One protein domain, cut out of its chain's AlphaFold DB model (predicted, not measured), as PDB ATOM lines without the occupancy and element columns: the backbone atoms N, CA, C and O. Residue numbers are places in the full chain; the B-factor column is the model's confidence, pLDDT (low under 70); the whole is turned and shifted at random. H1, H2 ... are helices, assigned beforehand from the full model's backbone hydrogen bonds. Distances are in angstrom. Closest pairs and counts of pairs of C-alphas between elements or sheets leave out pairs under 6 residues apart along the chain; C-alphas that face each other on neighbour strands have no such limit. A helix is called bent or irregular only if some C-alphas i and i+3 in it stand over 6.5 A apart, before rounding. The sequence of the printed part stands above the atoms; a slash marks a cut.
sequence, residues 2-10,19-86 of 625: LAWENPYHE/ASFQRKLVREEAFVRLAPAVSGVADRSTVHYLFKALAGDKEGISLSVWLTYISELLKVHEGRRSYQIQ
ATOM      1  N   LEU A   2      18.630 -32.798  -7.614       84.44
ATOM      2  CA  LEU A   2      17.835 -31.633  -7.175       84.44
ATOM      3  C   LEU A   2      16.957 -31.015  -8.283       84.44
ATOM      4  O   LEU A   2      15.796 -30.707  -8.047       84.44
ATOM      5  N   ALA A   3      17.475 -30.919  -9.511       82.94
ATOM      6  CA  ALA A   3      16.692 -30.455 -10.662       82.94
ATOM      7  C   ALA A   3      15.522 -31.391 -11.038       82.94
ATOM      8  O   ALA A   3      14.570 -30.955 -11.664       82.94
ATOM      9  N   TRP A   4      15.579 -32.674 -10.662       82.19
ATOM     10  CA  TRP A   4      14.484 -33.624 -10.895       82.19
ATOM     11  C   TRP A   4      13.352 -33.452  -9.880       82.19
ATOM     12  O   TRP A   4      12.199 -33.701 -10.200       82.19
ATOM     13  N   GLU A   5      13.672 -33.022  -8.661       81.31
ATOM     14  CA  GLU A   5      12.674 -32.781  -7.611       81.31
ATOM     15  C   GLU A   5      11.889 -31.504  -7.847       81.31
ATOM     16  O   GLU A   5      10.698 -31.451  -7.570       81.31
ATOM     17  N   ASN A   6      12.565 -30.482  -8.372       77.88
ATOM     18  CA  ASN A   6      11.964 -29.190  -8.654       77.88
ATOM     19  C   ASN A   6      12.250 -28.780 -10.110       77.88
ATOM     20  O   ASN A   6      13.043 -27.864 -10.342       77.88
ATOM     21  N   PRO A   7      11.628 -29.451 -11.100       71.00
ATOM     22  CA  PRO A   7      11.921 -29.246 -12.522       71.00
ATOM     23  C   PRO A   7      11.536 -27.854 -13.043       71.00
ATOM     24  O   PRO A   7      12.071 -27.420 -14.057       71.00
ATOM     25  N   TYR A   8      10.644 -27.147 -12.344       73.06
ATOM     26  CA  TYR A   8      10.133 -25.823 -12.723       73.06
ATOM     27  C   TYR A   8      10.640 -24.693 -11.817       73.06
ATOM     28  O   TYR A   8      10.059 -23.611 -11.786       73.06
ATOM     29  N   HIS A   9      11.685 -24.938 -11.023       65.38
ATOM     30  CA  HIS A   9      12.192 -23.931 -10.098       65.38
ATOM     31  C   HIS A   9      13.132 -22.961 -10.819       65.38
ATOM     32  O   HIS A   9      14.330 -23.205 -10.940       65.38
ATOM     33  N   GLU A  10      12.584 -21.838 -11.271       58.84
ATOM     34  CA  GLU A  10      13.358 -20.673 -11.700       58.84
ATOM     35  C   GLU A  10      13.871 -19.946 -10.441       58.84
ATOM     36  O   GLU A  10      13.109 -19.281  -9.742       58.84
ATOM     37  N   ALA A  19      26.097 -21.764  -1.500       51.09
ATOM     38  CA  ALA A  19      25.488 -21.851  -0.169       51.09
ATOM     39  C   ALA A  19      24.072 -22.457  -0.220       51.09
ATOM     40  O   ALA A  19      23.637 -23.095   0.742       51.09
ATOM     41  N   SER A  20      23.374 -22.308  -1.353       60.75
ATOM     42  CA  SER A  20      22.020 -22.838  -1.556       60.75
ATOM     43  C   SER A  20      22.001 -24.372  -1.675       60.75
ATOM     44  O   SER A  20      21.163 -25.031  -1.060       60.75
ATOM     45  N   PHE A  21      22.975 -24.968  -2.377       59.66
ATOM     46  CA  PHE A  21      23.032 -26.417  -2.602       59.66
ATOM     47  C   PHE A  21      23.402 -27.225  -1.355       59.66
ATOM     48  O   PHE A  21      22.988 -28.373  -1.229       59.66
ATOM     49  N   GLN A  22      24.145 -26.641  -0.410       61.31
ATOM     50  CA  GLN A  22      24.530 -27.333   0.825       61.31
ATOM     51  C   GLN A  22      23.351 -27.575   1.780       61.31
ATOM     52  O   GLN A  22      23.421 -28.486   2.603       61.31
ATOM     53  N   ARG A  23      22.276 -26.780   1.674       67.44
ATOM     54  CA  ARG A  23      21.071 -26.912   2.512       67.44
ATOM     55  C   ARG A  23      19.963 -27.753   1.874       67.44
ATOM     56  O   ARG A  23      19.057 -28.172   2.585       67.44
ATOM     57  N   LYS A  24      20.022 -27.999   0.562       81.44
ATOM     58  CA  LYS A  24      19.020 -28.797  -0.156       81.44
ATOM     59  C   LYS A  24      19.299 -30.296   0.039       81.44
ATOM     60  O   LYS A  24      20.448 -30.736  -0.025       81.44
ATOM     61  N   LEU A  25      18.247 -31.069   0.295       88.00
ATOM     62  CA  LEU A  25      18.303 -32.520   0.488       88.00
ATOM     63  C   LEU A  25      17.646 -33.217  -0.695       88.00
ATOM     64  O   LEU A  25      16.573 -32.801  -1.114       88.00
ATOM     65  N   VAL A  26      18.270 -34.291  -1.179       90.81
ATOM     66  CA  VAL A  26      17.674 -35.170  -2.191       90.81
ATOM     67  C   VAL A  26      16.826 -36.232  -1.488       90.81
ATOM     68  O   VAL A  26      17.340 -36.983  -0.661       90.81
ATOM     69  N   ARG A  27      15.542 -36.297  -1.818       92.06
ATOM     70  CA  ARG A  27      14.536 -37.276  -1.399       92.06
ATOM     71  C   ARG A  27      14.648 -38.587  -2.178       92.06
ATOM     72  O   ARG A  27      15.361 -38.705  -3.179       92.06
ATOM     73  N   GLU A  28      13.907 -39.586  -1.702       91.62
ATOM     74  CA  GLU A  28      13.972 -40.961  -2.205       91.62
ATOM     75  C   GLU A  28      13.687 -41.043  -3.710       91.62
ATOM     76  O   GLU A  28      14.470 -41.643  -4.438       91.62
ATOM     77  N   GLU A  29      12.622 -40.406  -4.199       89.25
ATOM     78  CA  GLU A  29      12.173 -40.542  -5.593       89.25
ATOM     79  C   GLU A  29      13.237 -40.101  -6.607       89.25
ATOM     80  O   GLU A  29      13.571 -40.840  -7.538       89.25
ATOM     81  N   ALA A  30      13.835 -38.923  -6.406       90.69
ATOM     82  CA  ALA A  30      14.873 -38.413  -7.296       90.69
ATOM     83  C   ALA A  30      16.177 -39.208  -7.192       90.69
ATOM     84  O   ALA A  30      16.859 -39.415  -8.201       90.69
ATOM     85  N   PHE A  31      16.528 -39.662  -5.986       93.06
ATOM     86  CA  PHE A  31      17.705 -40.497  -5.773       93.06
ATOM     87  C   PHE A  31      17.562 -41.849  -6.469       93.06
ATOM     88  O   PHE A  31      18.414 -42.229  -7.271       93.06
ATOM     89  N   VAL A  32      16.460 -42.548  -6.204       91.25
ATOM     90  CA  VAL A  32      16.119 -43.846  -6.789       91.25
ATOM     91  C   VAL A  32      16.112 -43.758  -8.303       91.25
ATOM     92  O   VAL A  32      16.623 -44.653  -8.974       91.25
ATOM     93  N   ARG A  33      15.570 -42.672  -8.862       88.25
ATOM     94  CA  ARG A  33      15.512 -42.469 -10.306       88.25
ATOM     95  C   ARG A  33      16.889 -42.307 -10.944       88.25
ATOM     96  O   ARG A  33      17.158 -42.946 -11.957       88.25
ATOM     97  N   LEU A  34      17.746 -41.466 -10.367       90.50
ATOM     98  CA  LEU A  34      18.960 -40.990 -11.036       90.50
ATOM     99  C   LEU A  34      20.251 -41.676 -10.583       90.50
ATOM    100  O   LEU A  34      21.175 -41.778 -11.382       90.50
ATOM    101  N   ALA A  35      20.346 -42.153  -9.340       91.38
ATOM    102  CA  ALA A  35      21.566 -42.799  -8.847       91.38
ATOM    103  C   ALA A  35      21.960 -44.033  -9.685       91.38
ATOM    104  O   ALA A  35      23.134 -44.133 -10.045       91.38
ATOM    105  N   PRO A  36      21.025 -44.924 -10.089       91.31
ATOM    106  CA  PRO A  36      21.355 -46.096 -10.905       91.31
ATOM    107  C   PRO A  36      21.750 -45.776 -12.353       91.31
ATOM    108  O   PRO A  36      22.224 -46.661 -13.066       91.31
ATOM    109  N   ALA A  37      21.555 -44.532 -12.809       87.25
ATOM    110  CA  ALA A  37      22.035 -44.101 -14.120       87.25
ATOM    111  C   ALA A  37      23.571 -44.033 -14.159       87.25
ATOM    112  O   ALA A  37      24.172 -44.228 -15.216       87.25
ATOM    113  N   VAL A  38      24.215 -43.814 -13.004       88.69
ATOM    114  CA  VAL A  38      25.674 -43.824 -12.875       88.69
ATOM    115  C   VAL A  38      26.145 -45.248 -12.578       88.69
ATOM    116  O   VAL A  38      25.866 -45.813 -11.520       88.69
ATOM    117  N   SER A  39      26.877 -45.837 -13.525       85.56
ATOM    118  CA  SER A  39      27.366 -47.215 -13.417       85.56
ATOM    119  C   SER A  39      28.200 -47.429 -12.150       85.56
ATOM    120  O   SER A  39      29.120 -46.668 -11.868       85.56
ATOM    121  N   GLY A  40      27.888 -48.490 -11.403       85.44
ATOM    122  CA  GLY A  40      28.602 -48.894 -10.186       85.44
ATOM    123  C   GLY A  40      28.207 -48.143  -8.911       85.44
ATOM    124  O   GLY A  40      28.518 -48.614  -7.822       85.44
ATOM    125  N   VAL A  41      27.477 -47.026  -9.015       91.44
ATOM    126  CA  VAL A  41      27.107 -46.200  -7.853       91.44
ATOM    127  C   VAL A  41      25.868 -46.723  -7.132       91.44
ATOM    128  O   VAL A  41      25.808 -46.672  -5.901       91.44
ATOM    129  N   ALA A  42      24.883 -47.235  -7.869       92.19
ATOM    130  CA  ALA A  42      23.678 -47.840  -7.312       92.19
ATOM    131  C   ALA A  42      23.053 -48.840  -8.294       92.19
ATOM    132  O   ALA A  42      23.119 -48.652  -9.506       92.19
ATOM    133  N   ASP A  43      22.370 -49.851  -7.760       91.81
ATOM    134  CA  ASP A  43      21.571 -50.785  -8.549       91.81
ATOM    135  C   ASP A  43      20.102 -50.468  -8.429       91.81
ATOM    136  O   ASP A  43      19.597 -50.187  -7.346       91.81
ATOM    137  N   ARG A  44      19.383 -50.647  -9.532       90.62
ATOM    138  CA  ARG A  44      17.942 -50.424  -9.577       90.62
ATOM    139  C   ARG A  44      17.166 -51.267  -8.555       90.62
ATOM    140  O   ARG A  44      16.197 -50.778  -7.990       90.62
ATOM    141  N   SER A  45      17.605 -52.496  -8.287       90.62
ATOM    142  CA  SER A  45      16.939 -53.409  -7.351       90.62
ATOM    143  C   SER A  45      17.143 -53.046  -5.876       90.62
ATOM    144  O   SER A  45      16.252 -53.308  -5.075       90.62
ATOM    145  N   THR A  46      18.282 -52.445  -5.508       93.00
ATOM    146  CA  THR A  46      18.652 -52.177  -4.101       93.00
ATOM    147  C   THR A  46      18.795 -50.689  -3.764       93.00
ATOM    148  O   THR A  46      19.061 -50.338  -2.615       93.00
ATOM    149  N   VAL A  47      18.571 -49.783  -4.725       93.62
ATOM    150  CA  VAL A  47      18.759 -48.330  -4.551       93.62
ATOM    151  C   VAL A  47      17.921 -47.736  -3.417       93.62
ATOM    152  O   VAL A  47      18.387 -46.825  -2.740       93.62
ATOM    153  N   HIS A  48      16.730 -48.275  -3.147       92.50
ATOM    154  CA  HIS A  48      15.897 -47.839  -2.022       92.50
ATOM    155  C   HIS A  48      16.557 -48.128  -0.668       92.50
ATOM    156  O   HIS A  48      16.537 -47.291   0.233       92.50
ATOM    157  N   TYR A  49      17.200 -49.290  -0.528       93.00
ATOM    158  CA  TYR A  49      17.945 -49.636   0.681       93.00
ATOM    159  C   TYR A  49      19.219 -48.807   0.807       93.00
ATOM    160  O   TYR A  49      19.538 -48.351   1.902       93.00
ATOM    161  N   LEU A  50      19.903 -48.533  -0.310       94.25
ATOM    162  CA  LEU A  50      21.035 -47.607  -0.323       94.25
ATOM    163  C   LEU A  50      20.611 -46.198   0.121       94.25
ATOM    164  O   LEU A  50      21.292 -45.587   0.941       94.25
ATOM    165  N   PHE A  51      19.469 -45.701  -0.368       94.25
ATOM    166  CA  PHE A  51      18.907 -44.427   0.074       94.25
ATOM    167  C   PHE A  51      18.648 -44.435   1.581       94.25
ATOM    168  O   PHE A  51      19.133 -43.551   2.283       94.25
ATOM    169  N   LYS A  52      17.957 -45.466   2.086       92.69
ATOM    170  CA  LYS A  52      17.655 -45.625   3.516       92.69
ATOM    171  C   LYS A  52      18.927 -45.642   4.373       92.69
ATOM    172  O   LYS A  52      18.979 -44.968   5.396       92.69
ATOM    173  N   ALA A  53      19.970 -46.349   3.936       92.06
ATOM    174  CA  ALA A  53      21.262 -46.403   4.622       92.06
ATOM    175  C   ALA A  53      21.955 -45.024   4.677       92.06
ATOM    176  O   ALA A  53      22.460 -44.592   5.719       92.06
ATOM    177  N   LEU A  54      21.954 -44.293   3.557       92.56
ATOM    178  CA  LEU A  54      22.596 -42.981   3.459       92.56
ATOM    179  C   LEU A  54      21.822 -41.897   4.220       92.56
ATOM    180  O   LEU A  54      22.429 -41.156   5.003       92.56
ATOM    181  N   ALA A  55      20.503 -41.827   4.036       91.12
ATOM    182  CA  ALA A  55      19.626 -40.854   4.681       91.12
ATOM    183  C   ALA A  55      19.516 -41.093   6.199       91.12
ATOM    184  O   ALA A  55      19.557 -40.134   6.976       91.12
ATOM    185  N   GLY A  56      19.489 -42.357   6.642       86.31
ATOM    186  CA  GLY A  56      19.203 -42.713   8.035       86.31
ATOM    187  C   GLY A  56      17.795 -42.259   8.419       86.31
ATOM    188  O   GLY A  56      16.854 -42.481   7.665       86.31
ATOM    189  N   ASP A  57      17.668 -41.557   9.544       80.31
ATOM    190  CA  ASP A  57      16.385 -41.005  10.017       80.31
ATOM    191  C   ASP A  57      15.998 -39.672   9.350       80.31
ATOM    192  O   ASP A  57      14.994 -39.056   9.707       80.31
ATOM    193  N   LYS A  58      16.810 -39.172   8.411       84.44
ATOM    194  CA  LYS A  58      16.545 -37.905   7.716       84.44
ATOM    195  C   LYS A  58      15.642 -38.129   6.508       84.44
ATOM    196  O   LYS A  58      15.739 -39.141   5.827       84.44
ATOM    197  N   GLU A  59      14.862 -37.110   6.161       82.81
ATOM    198  CA  GLU A  59      13.979 -37.121   4.981       82.81
ATOM    199  C   GLU A  59      14.728 -37.107   3.630       82.81
ATOM    200  O   GLU A  59      14.115 -37.251   2.573       82.81
ATOM    201  N   GLY A  60      16.056 -36.931   3.633       88.00
ATOM    202  CA  GLY A  60      16.856 -36.908   2.413       88.00
ATOM    203  C   GLY A  60      18.368 -36.911   2.631       88.00
ATOM    204  O   GLY A  60      18.873 -36.803   3.752       88.00
ATOM    205  N   ILE A  61      19.100 -37.029   1.526       91.38
ATOM    206  CA  ILE A  61      20.560 -37.109   1.476       91.38
ATOM    207  C   ILE A  61      21.133 -35.717   1.200       91.38
ATOM    208  O   ILE A  61      20.777 -35.066   0.217       91.38
ATOM    209  N   SER A  62      22.051 -35.266   2.058       90.81
ATOM    210  CA  SER A  62      22.812 -34.035   1.835       90.81
ATOM    211  C   SER A  62      23.980 -34.268   0.878       90.81
ATOM    212  O   SER A  62      24.534 -35.369   0.796       90.81
ATOM    213  N   LEU A  63      24.432 -33.200   0.216       89.06
ATOM    214  CA  LEU A  63      25.608 -33.250  -0.656       89.06
ATOM    215  C   LEU A  63      26.856 -33.780   0.071       89.06
ATOM    216  O   LEU A  63      27.622 -34.540  -0.507       89.06
ATOM    217  N   SER A  64      27.044 -33.424   1.346       89.94
ATOM    218  CA  SER A  64      28.172 -33.913   2.150       89.94
ATOM    219  C   SER A  64      28.162 -35.433   2.313       89.94
ATOM    220  O   SER A  64      29.178 -36.069   2.059       89.94
ATOM    221  N   VAL A  65      27.014 -36.023   2.667       91.94
ATOM    222  CA  VAL A  65      26.867 -37.479   2.819       91.94
ATOM    223  C   VAL A  65      27.096 -38.183   1.486       91.94
ATOM    224  O   VAL A  65      27.785 -39.199   1.442       91.94
ATOM    225  N   TRP A  66      26.566 -37.620   0.397       92.12
ATOM    226  CA  TRP A  66      26.787 -38.142  -0.949       92.12
ATOM    227  C   TRP A  66      28.268 -38.132  -1.345       92.12
ATOM    228  O   TRP A  66      28.789 -39.150  -1.790       92.12
ATOM    229  N   LEU A  67      28.969 -37.013  -1.142       92.75
ATOM    230  CA  LEU A  67      30.397 -36.906  -1.452       92.75
ATOM    231  C   LEU A  67      31.236 -37.866  -0.603       92.75
ATOM    232  O   LEU A  67      32.139 -38.505  -1.138       92.75
ATOM    233  N   THR A  68      30.916 -38.022   0.686       94.38
ATOM    234  CA  THR A  68      31.577 -39.019   1.537       94.38
ATOM    235  C   THR A  68      31.357 -40.430   0.996       94.38
ATOM    236  O   THR A  68      32.329 -41.160   0.836       94.38
ATOM    237  N   TYR A  69      30.125 -40.791   0.626       95.25
ATOM    238  CA  TYR A  69      29.820 -42.098   0.040       95.25
ATOM    239  C   TYR A  69      30.620 -42.380  -1.232       95.25
ATOM    240  O   TYR A  69      31.260 -43.425  -1.334       95.25
ATOM    241  N   ILE A  70      30.651 -41.431  -2.169       95.06
ATOM    242  CA  ILE A  70      31.437 -41.577  -3.396       95.06
ATOM    243  C   ILE A  70      32.933 -41.688  -3.077       95.06
ATOM    244  O   ILE A  70      33.615 -42.525  -3.663       95.06
ATOM    245  N   SER A  71      33.446 -40.904  -2.124       94.81
ATOM    246  CA  SER A  71      34.859 -40.971  -1.732       94.81
ATOM    247  C   SER A  71      35.241 -42.324  -1.120       94.81
ATOM    248  O   SER A  71      36.282 -42.871  -1.471       94.81
ATOM    249  N   GLU A  72      34.393 -42.903  -0.265       94.19
ATOM    250  CA  GLU A  72      34.633 -44.225   0.323       94.19
ATOM    251  C   GLU A  72      34.499 -45.336  -0.726       94.19
ATOM    252  O   GLU A  72      35.303 -46.266  -0.745       94.19
ATOM    253  N   LEU A  73      33.551 -45.216  -1.659       93.81
ATOM    254  CA  LEU A  73      33.416 -46.154  -2.774       93.81
ATOM    255  C   LEU A  73      34.662 -46.147  -3.677       93.81
ATOM    256  O   LEU A  73      35.156 -47.209  -4.057       93.81
ATOM    257  N   LEU A  74      35.214 -44.968  -3.981       92.50
ATOM    258  CA  LEU A  74      36.459 -44.844  -4.746       92.50
ATOM    259  C   LEU A  74      37.645 -45.475  -4.008       92.50
ATOM    260  O   LEU A  74      38.363 -46.270  -4.611       92.50
ATOM    261  N   LYS A  75      37.794 -45.224  -2.699       92.00
ATOM    262  CA  LYS A  75      38.834 -45.862  -1.869       92.00
ATOM    263  C   LYS A  75      38.738 -47.388  -1.887       92.00
ATOM    264  O   LYS A  75      39.762 -48.061  -1.958       92.00
ATOM    265  N   VAL A  76      37.525 -47.947  -1.849       90.38
ATOM    266  CA  VAL A  76      37.307 -49.401  -1.967       90.38
ATOM    267  C   VAL A  76      37.821 -49.922  -3.311       90.38
ATOM    268  O   VAL A  76      38.533 -50.926  -3.357       90.38
ATOM    269  N   HIS A  77      37.494 -49.241  -4.412       87.56
ATOM    270  CA  HIS A  77      37.964 -49.634  -5.740       87.56
ATOM    271  C   HIS A  77      39.484 -49.496  -5.896       87.56
ATOM    272  O   HIS A  77      40.114 -50.382  -6.476       87.56
ATOM    273  N   GLU A  78      40.079 -48.431  -5.362       86.69
ATOM    274  CA  GLU A  78      41.532 -48.230  -5.336       86.69
ATOM    275  C   GLU A  78      42.232 -49.315  -4.510       86.69
ATOM    276  O   GLU A  78      43.185 -49.929  -4.989       86.69
ATOM    277  N   GLY A  79      41.710 -49.639  -3.323       82.31
ATOM    278  CA  GLY A  79      42.234 -50.711  -2.475       82.31
ATOM    279  C   GLY A  79      42.235 -52.072  -3.175       82.31
ATOM    280  O   GLY A  79      43.232 -52.791  -3.124       82.31
ATOM    281  N   ARG A  80      41.163 -52.407  -3.907       82.00
ATOM    282  CA  ARG A  80      41.084 -53.649  -4.702       82.00
ATOM    283  C   ARG A  80      42.122 -53.715  -5.820       82.00
ATOM    284  O   ARG A  80      42.704 -54.775  -6.034       82.00
ATOM    285  N   ARG A  81      42.380 -52.595  -6.505       75.00
ATOM    286  CA  ARG A  81      43.433 -52.519  -7.532       75.00
ATOM    287  C   ARG A  81      44.818 -52.745  -6.930       75.00
ATOM    288  O   ARG A  81      45.624 -53.441  -7.531       75.00
ATOM    289  N   SER A  82      45.078 -52.219  -5.735       68.50
ATOM    290  CA  SER A  82      46.353 -52.431  -5.039       68.50
ATOM    291  C   SER A  82      46.585 -53.901  -4.670       68.50
ATOM    292  O   SER A  82      47.690 -54.400  -4.862       68.50
ATOM    293  N   TYR A  83      45.553 -54.631  -4.220       66.81
ATOM    294  CA  TYR A  83      45.674 -56.070  -3.931       66.81
ATOM    295  C   TYR A  83      46.002 -56.901  -5.174       66.81
ATOM    296  O   TYR A  83      46.842 -57.793  -5.095       66.81
ATOM    297  N   GLN A  84      45.408 -56.566  -6.325       60.16
ATOM    298  CA  GLN A  84      45.721 -57.216  -7.605       60.16
ATOM    299  C   GLN A  84      47.181 -57.024  -8.041       60.16
ATOM    300  O   GLN A  84      47.694 -57.831  -8.806       60.16
ATOM    301  N   ILE A  85      47.849 -55.966  -7.571       55.94
ATOM    302  CA  ILE A  85      49.230 -55.634  -7.948       55.94
ATOM    303  C   ILE A  85      50.250 -56.241  -6.961       55.94
ATOM    304  O   ILE A  85      51.393 -56.481  -7.346       55.94
ATOM    305  N   GLN A  86      49.870 -56.486  -5.698       53.31
ATOM    306  CA  GLN A  86      50.815 -56.746  -4.599       53.31
ATOM    307  C   GLN A  86      50.869 -58.209  -4.097       53.31
ATOM    308  O   GLN A  86      51.906 -58.608  -3.566       53.31
TER     309      GLN A  86
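This is residues 2 to 10 and 19 to 86 of the 625 residues of an uncharacterized protein of Fagus sylvatica (UniProt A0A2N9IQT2). A small head of short helices and links gives off one long helix, H5, whose residues 75 to 86 stick out as an arm and make the length. In the head, H3 and H4 pack on each other at a steep angle, while the short H1 and H2 lie farthest from the mean of the C-alphas. The printed part has 77 residues with five named helices, H1 to H5 in order, and no named strand: all helix. It is loose, with a radius of gyration of the C-alphas of 14.5 A, and elongated, spanning 52 by 31 by 25 A.

Find C-alpha 2 at (17.835, -31.633, -7.175), where H1, residues 2 to 5, begins. H2 is residues 19 to 23. H3, residues 28 to 37, runs 14.7 A and is irregular, but only just: C-alphas 33 and 36 are 6.9 A apart. H4, residues 47 to 55, runs 11.9 A. H5, residues 63 to 86, runs 34.7 A to C-alpha 86 at (50.815, -56.746, -4.599).

H1 and H3 only just touch, with 3 pairs of C-alphas within 8 A; the closest are those of Trp 4 and Ala 30, 6.0 A. H3 and H4 touch at a steep tilt of 62 degrees, opposite ways; look at the closest C-alphas, Val 32 and Val 47, 5.7 A. H4 and H5 are close but not clearly touching, the closest C-alphas being Leu 54 and Val 65 at 7.0 A. H2 and H5 only just touch, with 3 such pairs, H5 with residues 63 to 64 alone; the closest C-alphas are Gln 22 and Leu 63, 6.2 A. H3 and H5 are apart. Residues 25 to 26 pair with residues 61 to 62, antiparallel. In H4 and H5 every O i to N i+4 pair is within hydrogen-bond range, in H3 4 of 6, in H2 0 of 1 with 1 of 2 O i to N i+3 pairs; H1 is too short for an O i to N i+4 pair.

Residues 11 to 18 are not printed, and C-alphas 10 and 19 are 16.8 A apart across the cut. Confidence is under 70 at residues 9 to 10, 19 to 23 and 82 to 86.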